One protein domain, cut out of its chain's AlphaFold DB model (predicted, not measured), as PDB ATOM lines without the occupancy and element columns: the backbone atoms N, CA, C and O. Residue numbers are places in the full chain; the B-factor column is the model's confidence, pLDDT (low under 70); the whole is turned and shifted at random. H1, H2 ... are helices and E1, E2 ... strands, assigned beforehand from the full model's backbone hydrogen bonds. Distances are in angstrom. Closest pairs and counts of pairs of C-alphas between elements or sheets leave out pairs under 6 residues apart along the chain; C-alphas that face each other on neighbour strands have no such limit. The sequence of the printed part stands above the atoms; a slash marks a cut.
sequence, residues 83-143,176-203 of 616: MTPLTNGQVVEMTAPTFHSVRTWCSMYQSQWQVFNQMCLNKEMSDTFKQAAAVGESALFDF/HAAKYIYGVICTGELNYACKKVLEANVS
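Overview. This is residues 83 to 143 and 176 to 203 of the 616 residues of an uncharacterized protein of Toxoplasma gondii (strain ATCC 50611 / Me49) (UniProt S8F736). A long kinked helix, H1, makes most of the length, with the small strand hairpin E1 and E2 near its first end and the helices H2 and H3 beyond its last; H5 crosses H1 along residues 103 to 110, and H4 sits at the far corner, meeting the last residues of H1 and crossing H2. Contacts are few and the whole is loose, with a radius of gyration of the C-alphas of 15.8 A, and elongated, with spans of 44 by 28 by 20 A. The printed part has 89 residues with two named strands and five named helices, in the order E1 E2 H1 H2 H3 H4 H5. The sheet E1 - E2 is antiparallel, and the class is mostly helix.

Arrangement. E1, residues 83 to 85, and E2, residues 91 to 94, form an antiparallel hairpin at 141 degrees; N 92 and O 84 are within hydrogen-bond range at 3.4 A. H1, residues 96 to 120, has a kink of 50 degrees near residue 114, and E1 is apart from it. H5, residues 189 to 199, touches residues 103 to 110 of H1 alone, closest at the C-alphas of Cys 106 and Cys 194, 5.1 A apart, at a steep tilt of 64 degrees, opposite ways. H4, residues 176 to 186, touches residues 116 to 120 of H1 alone, closest at the C-alphas of Cys 120 and Cys 186, 5.9 A apart, at a steep tilt of 42 degrees, opposite ways. H2, residues 123 to 133, touches H4 about perpendicular at 88 degrees, closest at the C-alphas of Met 125 and Ala 178, 6.1 A apart. The three pairs that touch and have a tilt are mostly crossed. H3, residues 137 to 141, touches H2 only at the corner, closest at the C-alphas of Ala 133 and Leu 140, 5.8 A apart. Every O i to N i+4 pair is within hydrogen-bond range in H2, H3, H4 and H5, and 17 of 21 are in H1.

Along the chain. E1 begins with C-alpha 83 at (155.296, 179.224, 157.938) and measures 6.5 A; E2 measures 9.0 A. H1 measures 32.8 A from C-alpha 96 at (159.536, 187.613, 157.235). H2 measures 15.0 A, H3 6.5 A and H4 13.9 A. H5 measures 14.9 A and ends with C-alpha 199 at (164.502, 174.565, 147.907).

Size, cuts and confidence. The two C-alphas farthest apart, those of Ala 96 and Val 135, are 44.9 A apart. Residues 144 to 175 are not printed, and C-alphas 143 and 176 are 9.3 A apart across this cut. The links printed whole are tight. Mean pLDDT of the printed part is 71.5; 32 residues are under 70, among them 83 to 92 and 136 to 143.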
ATOM      1  N   MET A  83     155.286 180.525 157.272       38.47
ATOM      2  CA  MET A  83     155.296 179.224 157.938       38.47
ATOM      3  C   MET A  83     156.338 178.301 157.301       38.47
ATOM      4  O   MET A  83     156.222 177.945 156.130       38.47
ATOM      5  N   THR A  84     157.325 177.857 158.082       46.88
ATOM      6  CA  THR A  84     158.214 176.749 157.706       46.88
ATOM      7  C   THR A  84     157.939 175.533 158.600       46.88
ATOM      8  O   THR A  84     158.020 175.638 159.829       46.88
ATOM      9  N   PRO A  85     157.597 174.362 158.030       38.00
ATOM     10  CA  PRO A  85     157.408 173.149 158.815       38.00
ATOM     11  C   PRO A  85     158.763 172.575 159.244       38.00
ATOM     12  O   PRO A  85     159.666 172.414 158.422       38.00
ATOM     13  N   LEU A  86     158.896 172.225 160.527       42.91
ATOM     14  CA  LEU A  86     159.987 171.376 161.010       42.91
ATOM     15  C   LEU A  86     159.516 169.922 161.169       42.91
ATOM     16  O   LEU A  86     158.322 169.623 161.222       42.91
ATOM     17  N   THR A  87     160.484 169.010 161.249       38.34
ATOM     18  CA  THR A  87     160.343 167.547 161.113       38.34
ATOM     19  C   THR A  87     159.389 166.860 162.100       38.34
ATOM     20  O   THR A  87     158.971 165.739 161.839       38.34
ATOM     21  N   ASN A  88     158.970 167.528 163.177       41.00
ATOM     22  CA  ASN A  88     158.013 166.998 164.161       41.00
ATOM     23  C   ASN A  88     156.560 167.483 163.948       41.00
ATOM     24  O   ASN A  88     155.751 167.425 164.868       41.00
ATOM     25  N   GLY A  89     156.229 168.032 162.772       43.47
ATOM     26  CA  GLY A  89     154.895 168.582 162.470       43.47
ATOM     27  C   GLY A  89     154.574 169.898 163.193       43.47
ATOM     28  O   GLY A  89     153.500 170.469 163.014       43.47
ATOM     29  N   GLN A  90     155.513 170.408 163.992       41.34
ATOM     30  CA  GLN A  90     155.404 171.690 164.668       41.34
ATOM     31  C   GLN A  90     155.757 172.805 163.676       41.34
ATOM     32  O   GLN A  90     156.919 172.987 163.308       41.34
ATOM     33  N   VAL A  91     154.739 173.535 163.218       52.12
ATOM     34  CA  VAL A  91     154.923 174.731 162.390       52.12
ATOM     35  C   VAL A  91     155.532 175.825 163.260       52.12
ATOM     36  O   VAL A  91     154.928 176.247 164.246       52.12
ATOM     37  N   VAL A  92     156.727 176.289 162.896       60.81
ATOM     38  CA  VAL A  92     157.330 177.466 163.522       60.81
ATOM     39  C   VAL A  92     156.935 178.675 162.688       60.81
ATOM     40  O   VAL A  92     157.383 178.843 161.555       60.81
ATOM     41  N   GLU A  93     156.085 179.524 163.256       74.50
ATOM     42  CA  GLU A  93     155.775 180.828 162.680       74.50
ATOM     43  C   GLU A  93     157.029 181.711 162.691       74.50
ATOM     44  O   GLU A  93     157.441 182.231 163.731       74.50
ATOM     45  N   MET A  94     157.656 181.884 161.524       80.31
ATOM     46  CA  MET A  94     158.758 182.821 161.351       80.31
ATOM     47  C   MET A  94     158.251 184.144 160.785       80.31
ATOM     48  O   MET A  94     157.530 184.201 159.786       80.31
ATOM     49  N   THR A  95     158.687 185.246 161.394       89.50
ATOM     50  CA  THR A  95     158.495 186.566 160.786       89.50
ATOM     51  C   THR A  95     159.310 186.654 159.491       89.50
ATOM     52  O   THR A  95     160.392 186.066 159.393       89.50
ATOM     53  N   ALA A  96     158.830 187.413 158.503       86.00
ATOM     54  CA  ALA A  96     159.536 187.613 157.235       86.00
ATOM     55  C   ALA A  96     161.033 187.996 157.385       86.00
ATOM     56  O   ALA A  96     161.856 187.370 156.710       86.00
ATOM     57  N   PRO A  97     161.448 188.931 158.276       90.50
ATOM     58  CA  PRO A  97     162.871 189.202 158.487       90.50
ATOM     59  C   PRO A  97     163.622 188.029 159.137       90.50
ATOM     60  O   PRO A  97     164.762 187.781 158.754       90.50
ATOM     61  N   THR A  98     163.001 187.253 160.038       83.44
ATOM     62  CA  THR A  98     163.610 186.021 160.582       83.44
ATOM     63  C   THR A  98     163.893 185.013 159.469       83.44
ATOM     64  O   THR A  98     165.020 184.534 159.350       83.44
ATOM     65  N   PHE A  99     162.905 184.737 158.612       88.38
ATOM     66  CA  PHE A  99     163.066 183.825 157.476       88.38
ATOM     67  C   PHE A  99     164.143 184.321 156.498       88.38
ATOM     68  O   PHE A  99     165.001 183.545 156.077       88.38
ATOM     69  N   HIS A 100     164.175 185.625 156.200       88.44
ATOM     70  CA  HIS A 100     165.213 186.225 155.360       88.44
ATOM     71  C   HIS A 100     166.622 186.072 155.964       88.44
ATOM     72  O   HIS A 100     167.564 185.730 155.244       88.44
ATOM     73  N   SER A 101     166.783 186.258 157.280       89.75
ATOM     74  CA  SER A 101     168.056 186.028 157.976       89.75
ATOM     75  C   SER A 101     168.488 184.559 157.938       89.75
ATOM     76  O   SER A 101     169.633 184.281 157.584       89.75
ATOM     77  N   VAL A 102     167.582 183.617 158.233       88.06
ATOM     78  CA  VAL A 102     167.865 182.168 158.183       88.06
ATOM     79  C   VAL A 102     168.238 181.732 156.766       88.06
ATOM     80  O   VAL A 102     169.238 181.045 156.576       88.06
ATOM     81  N   ARG A 103     167.505 182.194 155.747       91.06
ATOM     82  CA  ARG A 103     167.795 181.913 154.335       91.06
ATOM     83  C   ARG A 103     169.137 182.500 153.884       91.06
ATOM     84  O   ARG A 103     169.886 181.830 153.175       91.06
ATOM     85  N   THR A 104     169.472 183.716 154.317       91.44
ATOM     86  CA  THR A 104     170.775 184.349 154.032       91.44
ATOM     87  C   THR A 104     171.917 183.568 154.681       91.44
ATOM     88  O   THR A 104     172.916 183.277 154.021       91.44
ATOM     89  N   TRP A 105     171.746 183.153 155.940       93.88
ATOM     90  CA  TRP A 105     172.708 182.302 156.636       93.88
ATOM     91  C   TRP A 105     172.868 180.941 155.946       93.88
ATOM     92  O   TRP A 105     173.993 180.541 155.665       93.88
ATOM     93  N   CYS A 106     171.772 180.277 155.566       91.81
ATOM     94  CA  CYS A 106     171.812 179.017 154.823       91.81
ATOM     95  C   CYS A 106     172.463 179.147 153.438       91.81
ATOM     96  O   CYS A 106     173.121 178.210 152.997       91.81
ATOM     97  N   SER A 107     172.333 180.291 152.760       90.56
ATOM     98  CA  SER A 107     173.023 180.565 151.490       90.56
ATOM     99  C   SER A 107     174.540 180.717 151.686       90.56
ATOM    100  O   SER A 107     175.329 180.112 150.962       90.56
ATOM    101  N   MET A 108     174.966 181.446 152.726       89.94
ATOM    102  CA  MET A 108     176.381 181.545 153.117       89.94
ATOM    103  C   MET A 108     176.948 180.195 153.585       89.94
ATOM    104  O   MET A 108     178.100 179.869 153.301       89.94
ATOM    105  N   TYR A 109     176.138 179.401 154.286       87.31
ATOM    106  CA  TYR A 109     176.468 178.035 154.668       87.31
ATOM    107  C   TYR A 109     176.670 177.191 153.402       87.31
ATOM    108  O   TYR A 109     177.754 176.643 153.232       87.31
ATOM    109  N   GLN A 110     175.704 177.184 152.465       87.12
ATOM    110  CA  GLN A 110     175.777 176.449 151.192       87.12
ATOM    111  C   GLN A 110     176.947 176.856 150.273       87.12
ATOM    112  O   GLN A 110     177.460 176.004 149.546       87.12
ATOM    113  N   SER A 111     177.411 178.110 150.302       84.12
ATOM    114  CA  SER A 111     178.552 178.534 149.477       84.12
ATOM    115  C   SER A 111     179.898 178.046 150.027       84.12
ATOM    116  O   SER A 111     180.691 177.493 149.265       84.12
ATOM    117  N   GLN A 112     180.131 178.125 151.344       82.69
ATOM    118  CA  GLN A 112     181.283 177.462 151.988       82.69
ATOM    119  C   GLN A 112     181.231 175.938 151.780       82.69
ATOM    120  O   GLN A 112     182.244 175.273 151.563       82.69
ATOM    121  N   TRP A 113     180.016 175.398 151.772       79.44
ATOM    122  CA  TRP A 113     179.703 173.994 151.542       79.44
ATOM    123  C   TRP A 113     180.148 173.429 150.198       79.44
ATOM    124  O   TRP A 113     180.418 172.235 150.127       79.44
ATOM    125  N   GLN A 114     180.276 174.221 149.131       76.81
ATOM    126  CA  GLN A 114     180.754 173.672 147.854       76.81
ATOM    127  C   GLN A 114     182.191 173.130 147.953       76.81
ATOM    128  O   GLN A 114     182.524 172.155 147.279       76.81
ATOM    129  N   VAL A 115     183.007 173.680 148.862       73.06
ATOM    130  CA  VAL A 115     184.345 173.159 149.185       73.06
ATOM    131  C   VAL A 115     184.248 171.820 149.927       73.06
ATOM    132  O   VAL A 115     184.941 170.866 149.577       73.06
ATOM    133  N   PHE A 116     183.341 171.708 150.903       74.06
ATOM    134  CA  PHE A 116     183.104 170.457 151.632       74.06
ATOM    135  C   PHE A 116     182.436 169.380 150.769       74.06
ATOM    136  O   PHE A 116     182.765 168.210 150.918       74.06
ATOM    137  N   ASN A 117     181.595 169.739 149.795       73.19
ATOM    138  CA  ASN A 117     181.014 168.782 148.851       73.19
ATOM    139  C   ASN A 117     182.084 168.051 148.028       73.19
ATOM    140  O   ASN A 117     181.920 166.866 147.770       73.19
ATOM    141  N   GLN A 118     183.211 168.685 147.686       74.31
ATOM    142  CA  GLN A 118     184.334 167.977 147.048       74.31
ATOM    143  C   GLN A 118     184.982 166.932 147.982       74.31
ATOM    144  O   GLN A 118     185.496 165.917 147.517       74.31
ATOM    145  N   MET A 119     184.898 167.117 149.305       67.94
ATOM    146  CA  MET A 119     185.290 166.106 150.300       67.94
ATOM    147  C   MET A 119     184.204 165.028 150.489       67.94
ATOM    148  O   MET A 119     184.530 163.845 150.595       67.94
ATOM    149  N   CYS A 120     182.920 165.405 150.462       74.69
ATOM    150  CA  CYS A 120     181.772 164.486 150.515       74.69
ATOM    151  C   CYS A 120     181.589 163.649 149.229       74.69
ATOM    152  O   CYS A 120     180.904 162.630 149.240       74.69
ATOM    153  N   LEU A 121     182.205 164.071 148.120       77.25
ATOM    154  CA  LEU A 121     182.297 163.331 146.857       77.25
ATOM    155  C   LEU A 121     183.620 162.557 146.719       77.25
ATOM    156  O   LEU A 121     183.790 161.797 145.764       77.25
ATOM    157  N   ASN A 122     184.558 162.704 147.663       82.25
ATOM    158  CA  ASN A 122     185.778 161.906 147.673       82.25
ATOM    159  C   ASN A 122     185.444 160.454 148.058       82.25
ATOM    160  O   ASN A 122     185.096 160.155 149.204       82.25
ATOM    161  N   LYS A 123     185.596 159.549 147.085       80.56
ATOM    162  CA  LYS A 123     185.293 158.122 147.229       80.56
ATOM    163  C   LYS A 123     186.036 157.451 148.388       80.56
ATOM    164  O   LYS A 123     185.434 156.647 149.086       80.56
ATOM    165  N   GLU A 124     187.304 157.781 148.620       77.62
ATOM    166  CA  GLU A 124     188.121 157.159 149.672       77.62
ATOM    167  C   GLU A 124     187.580 157.489 151.072       77.62
ATOM    168  O   GLU A 124     187.455 156.607 151.925       77.62
ATOM    169  N   MET A 125     187.152 158.738 151.286       69.62
ATOM    170  CA  MET A 125     186.502 159.138 152.538       69.62
ATOM    171  C   MET A 125     185.080 158.570 152.659       69.62
ATOM    172  O   MET A 125     184.700 158.126 153.742       69.62
ATOM    173  N   SER A 126     184.325 158.495 151.556       72.06
ATOM    174  CA  SER A 126     183.002 157.852 151.518       72.06
ATOM    175  C   SER A 126     183.078 156.366 151.882       72.06
ATOM    176  O   SER A 126     182.315 155.887 152.719       72.06
ATOM    177  N   ASP A 127     184.031 155.631 151.310       77.69
ATOM    178  CA  ASP A 127     184.206 154.201 151.561       77.69
ATOM    179  C   ASP A 127     184.780 153.939 152.970       77.69
ATOM    180  O   ASP A 127     184.400 152.955 153.608       77.69
ATOM    181  N   THR A 128     185.590 154.856 153.517       74.38
ATOM    182  CA  THR A 128     186.011 154.844 154.934       74.38
ATOM    183  C   THR A 128     184.822 155.057 155.882       74.38
ATOM    184  O   THR A 128     184.683 154.341 156.875       74.38
ATOM    185  N   PHE A 129     183.923 155.998 155.570       72.00
ATOM    186  CA  PHE A 129     182.708 156.238 156.353       72.00
ATOM    187  C   PHE A 129     181.743 155.042 156.300       72.00
ATOM    188  O   PHE A 129     181.255 154.610 157.343       72.00
ATOM    189  N   LYS A 130     181.531 154.440 155.119       72.75
ATOM    190  CA  LYS A 130     180.725 153.212 154.963       72.75
ATOM    191  C   LYS A 130     181.290 152.047 155.776       72.75
ATOM    192  O   LYS A 130     180.521 151.328 156.407       72.75
ATOM    193  N   GLN A 131     182.614 151.873 155.802       77.06
ATOM    194  CA  GLN A 131     183.259 150.858 156.642       77.06
ATOM    195  C   GLN A 131     183.021 151.118 158.135       77.06
ATOM    196  O   GLN A 131     182.697 150.181 158.855       77.06
ATOM    197  N   ALA A 132     183.113 152.370 158.599       67.00
ATOM    198  CA  ALA A 132     182.802 152.713 159.988       67.00
ATOM    199  C   ALA A 132     181.322 152.460 160.338       67.00
ATOM    200  O   ALA A 132     181.034 151.868 161.375       67.00
ATOM    201  N   ALA A 133     180.391 152.840 159.455       63.88
ATOM    202  CA  ALA A 133     178.959 152.602 159.631       63.88
ATOM    203  C   ALA A 133     178.601 151.103 159.657       63.88
ATOM    204  O   ALA A 133     177.760 150.685 160.447       63.88
ATOM    205  N   ALA A 134     179.284 150.276 158.858       74.00
ATOM    206  CA  ALA A 134     179.089 148.824 158.828       74.00
ATOM    207  C   ALA A 134     179.520 148.099 160.122       74.00
ATOM    208  O   ALA A 134     179.145 146.944 160.320       74.00
ATOM    209  N   VAL A 135     180.277 148.756 161.013       78.00
ATOM    210  CA  VAL A 135     180.601 148.241 162.359       78.00
ATOM    211  C   VAL A 135     179.493 148.584 163.381       78.00
ATOM    212  O   VAL A 135     179.462 148.011 164.468       78.00
ATOM    213  N   GLY A 136     178.537 149.451 163.020       62.03
ATOM    214  CA  GLY A 136     177.321 149.765 163.784       62.03
ATOM    215  C   GLY A 136     177.167 151.252 164.128       62.03
ATOM    216  O   GLY A 136     178.114 152.030 164.048       62.03
ATOM    217  N   GLU A 137     175.975 151.662 164.571       49.75
ATOM    218  CA  GLU A 137     175.703 153.055 164.975       49.75
ATOM    219  C   GLU A 137     176.581 153.506 166.154       49.75
ATOM    220  O   GLU A 137     177.071 154.636 166.178       49.75
ATOM    221  N   SER A 138     176.870 152.602 167.096       51.72
ATOM    222  CA  SER A 138     177.864 152.835 168.148       51.72
ATOM    223  C   SER A 138     179.252 153.089 167.561       51.72
ATOM    224  O   SER A 138     179.925 154.023 167.979       51.72
ATOM    225  N   ALA A 139     179.666 152.365 166.520       54.78
ATOM    226  CA  ALA A 139     180.916 152.649 165.819       54.78
ATOM    227  C   ALA A 139     180.890 153.982 165.044       54.78
ATOM    228  O   ALA A 139     181.957 154.493 164.699       54.78
ATOM    229  N   LEU A 140     179.723 154.604 164.832       51.69
ATOM    230  CA  LEU A 140     179.596 155.961 164.293       51.69
ATOM    231  C   LEU A 140     179.734 157.055 165.370       51.69
ATOM    232  O   LEU A 140     180.334 158.091 165.093       51.69
ATOM    233  N   PHE A 141     179.253 156.823 166.596       47.53
ATOM    234  CA  PHE A 141     179.170 157.857 167.645       47.53
ATOM    235  C   PHE A 141     180.015 157.616 168.904       47.53
ATOM    236  O   PHE A 141     180.135 158.522 169.729       47.53
ATOM    237  N   ASP A 142     180.627 156.445 169.083       44.91
ATOM    238  CA  ASP A 142     181.442 156.169 170.264       44.91
ATOM    239  C   ASP A 142     182.866 156.725 170.112       44.91
ATOM    240  O   ASP A 142     183.744 156.171 169.446       44.91
ATOM    241  N   PHE A 143     183.079 157.873 170.752       42.50
ATOM    242  CA  PHE A 143     184.370 158.546 170.861       42.50
ATOM    243  C   PHE A 143     185.292 157.939 171.941       42.50
ATOM    244  O   PHE A 143     186.394 158.453 172.133       42.50
ATOM    245  N   HIS A 176     189.179 160.583 162.090       61.34
ATOM    246  CA  HIS A 176     188.333 161.393 162.973       61.34
ATOM    247  C   HIS A 176     187.837 162.650 162.248       61.34
ATOM    248  O   HIS A 176     186.649 162.965 162.315       61.34
ATOM    249  N   ALA A 177     188.714 163.300 161.474       60.81
ATOM    250  CA  ALA A 177     188.335 164.395 160.587       60.81
ATOM    251  C   ALA A 177     187.296 163.936 159.546       60.81
ATOM    252  O   ALA A 177     186.216 164.514 159.471       60.81
ATOM    253  N   ALA A 178     187.563 162.851 158.812       60.72
ATOM    254  CA  ALA A 178     186.649 162.286 157.818       60.72
ATOM    255  C   ALA A 178     185.285 161.915 158.418       60.72
ATOM    256  O   ALA A 178     184.260 162.169 157.799       60.72
ATOM    257  N   LYS A 179     185.255 161.356 159.631       62.59
ATOM    258  CA  LYS A 179     184.035 160.913 160.321       62.59
ATOM    259  C   LYS A 179     183.207 162.077 160.877       62.59
ATOM    260  O   LYS A 179     181.989 162.061 160.730       62.59
ATOM    261  N   TYR A 180     183.849 163.103 161.443       71.69
ATOM    262  CA  TYR A 180     183.175 164.344 161.844       71.69
ATOM    263  C   TYR A 180     182.639 165.100 160.620       71.69
ATOM    264  O   TYR A 180     181.475 165.502 160.602       71.69
ATOM    265  N   ILE A 181     183.453 165.220 159.564       70.19
ATOM    266  CA  ILE A 181     183.057 165.838 158.295       70.19
ATOM    267  C   ILE A 181     181.916 165.045 157.647       70.19
ATOM    268  O   ILE A 181     180.919 165.648 157.283       70.19
ATOM    269  N   TYR A 182     181.959 163.716 157.547       68.62
ATOM    270  CA  TYR A 182     180.828 162.989 156.959       68.62
ATOM    271  C   TYR A 182     179.572 163.034 157.836       68.62
ATOM    272  O   TYR A 182     178.527 163.443 157.343       68.62
ATOM    273  N   GLY A 183     179.669 162.694 159.125       73.88
ATOM    274  CA  GLY A 183     178.502 162.581 160.004       73.88
ATOM    275  C   GLY A 183     177.792 163.911 160.280       73.88
ATOM    276  O   GLY A 183     176.582 164.018 160.093       73.88
ATOM    277  N   VAL A 184     178.541 164.932 160.714       68.25
ATOM    278  CA  VAL A 184     177.984 166.237 161.123       68.25
ATOM    279  C   VAL A 184     177.819 167.178 159.932       68.25
ATOM    280  O   VAL A 184     176.903 167.997 159.915       68.25
ATOM    281  N   ILE A 185     178.710 167.077 158.942       68.38
ATOM    282  CA  ILE A 185     178.770 168.000 157.808       68.38
ATOM    283  C   ILE A 185     178.024 167.315 156.626       68.38
ATOM    284  O   ILE A 185     176.886 167.695 156.346       68.38
ATOM    285  N   CYS A 186     178.539 166.256 155.987       74.06
ATOM    286  CA  CYS A 186     177.934 165.649 154.776       74.06
ATOM    287  C   CYS A 186     176.508 165.100 154.960       74.06
ATOM    288  O   CYS A 186     175.696 165.249 154.048       74.06
ATOM    289  N   THR A 187     176.185 164.500 156.109       72.56
ATOM    290  CA  THR A 187     174.866 163.894 156.385       72.56
ATOM    291  C   THR A 187     174.059 164.611 157.470       72.56
ATOM    292  O   THR A 187     172.997 164.132 157.855       72.56
ATOM    293  N   GLY A 188     174.540 165.745 157.987       84.44
ATOM    294  CA  GLY A 188     173.913 166.420 159.124       84.44
ATOM    295  C   GLY A 188     172.539 167.021 158.807       84.44
ATOM    296  O   GLY A 188     172.347 167.649 157.761       84.44
ATOM    297  N   GLU A 189     171.605 166.924 159.760       81.81
ATOM    298  CA  GLU A 189     170.250 167.503 159.674       81.81
ATOM    299  C   GLU A 189     170.265 168.990 159.285       81.81
ATOM    300  O   GLU A 189     169.396 169.457 158.554       81.81
ATOM    301  N   LEU A 190     171.287 169.730 159.725       80.12
ATOM    302  CA  LEU A 190     171.499 171.148 159.430       80.12
ATOM    303  C   LEU A 190     171.710 171.428 157.930       80.12
ATOM    304  O   LEU A 190     171.216 172.431 157.410       80.12
ATOM    305  N   ASN A 191     172.403 170.534 157.219       83.75
ATOM    306  CA  ASN A 191     172.598 170.624 155.773       83.75
ATOM    307  C   ASN A 191     171.277 170.336 155.042       83.75
ATOM    308  O   ASN A 191     170.854 171.123 154.192       83.75
ATOM    309  N   TYR A 192     170.557 169.285 155.453       82.69
ATOM    310  CA  TYR A 192     169.222 168.973 154.930       82.69
ATOM    311  C   TYR A 192     168.224 170.122 155.166       82.69
ATOM    312  O   TYR A 192     167.529 170.536 154.239       82.69
ATOM    313  N   ALA A 193     168.199 170.699 156.370       83.38
ATOM    314  CA  ALA A 193     167.344 171.826 156.727       83.38
ATOM    315  C   ALA A 193     167.667 173.078 155.896       83.38
ATOM    316  O   ALA A 193     166.761 173.674 155.317       83.38
ATOM    317  N   CYS A 194     168.946 173.450 155.753       85.56
ATOM    318  CA  CYS A 194     169.320 174.576 154.894       85.56
ATOM    319  C   CYS A 194     169.027 174.324 153.414       85.56
ATOM    320  O   CYS A 194     168.580 175.238 152.721       85.56
ATOM    321  N   LYS A 195     169.216 173.089 152.930       87.19
ATOM    322  CA  LYS A 195     168.792 172.690 151.587       87.19
ATOM    323  C   LYS A 195     167.280 172.865 151.425       87.19
ATOM    324  O   LYS A 195     166.873 173.497 150.460       87.19
ATOM    325  N   LYS A 196     166.457 172.450 152.395       84.50
ATOM    326  CA  LYS A 196     164.997 172.655 152.361       84.50
ATOM    327  C   LYS A 196     164.574 174.126 152.439       84.50
ATOM    328  O   LYS A 196     163.695 174.523 151.685       84.50
ATOM    329  N   VAL A 197     165.226 174.962 153.252       87.38
ATOM    330  CA  VAL A 197     164.976 176.424 153.313       87.38
ATOM    331  C   VAL A 197     165.312 177.135 151.990       87.38
ATOM    332  O   VAL A 197     164.723 178.169 151.664       87.38
ATOM    333  N   LEU A 198     166.252 176.595 151.210       87.88
ATOM    334  CA  LEU A 198     166.629 177.137 149.903       87.88
ATOM    335  C   LEU A 198     165.797 176.542 148.752       87.88
ATOM    336  O   LEU A 198     165.428 177.293 147.853       87.88
ATOM    337  N   GLU A 199     165.439 175.253 148.817       86.25
ATOM    338  CA  GLU A 199     164.502 174.565 147.907       86.25
ATOM    339  C   GLU A 199     163.064 175.088 148.028       86.25
ATOM    340  O   GLU A 199     162.364 175.153 147.020       86.25
ATOM    341  N   ALA A 200     162.644 175.534 149.219       83.19
ATOM    342  CA  ALA A 200     161.416 176.299 149.464       83.19
ATOM    343  C   ALA A 200     161.522 177.729 148.887       83.19
ATOM    344  O   ALA A 200     161.243 178.736 149.537       83.19
ATOM    345  N   ASN A 201     161.966 177.821 147.635       62.12
ATOM    346  CA  ASN A 201     162.281 179.031 146.886       62.12
ATOM    347  C   ASN A 201     161.027 179.787 146.408       62.12
ATOM    348  O   ASN A 201     161.112 180.622 145.508       62.12
ATOM    349  N   VAL A 202     159.859 179.434 146.946       43.84
ATOM    350  CA  VAL A 202     158.551 179.765 146.396       43.84
ATOM    351  C   VAL A 202     157.626 180.182 147.534       43.84
ATOM    352  O   VAL A 202     157.163 179.359 148.319       43.84
ATOM    353  N   SER A 203     157.346 181.481 147.616       42.81
ATOM    354  CA  SER A 203     156.281 182.020 148.464       42.81
ATOM    355  C   SER A 203     154.934 181.830 147.760       42.81
ATOM    356  O   SER A 203     154.374 182.789 147.229       42.81
TER     357      SER A 203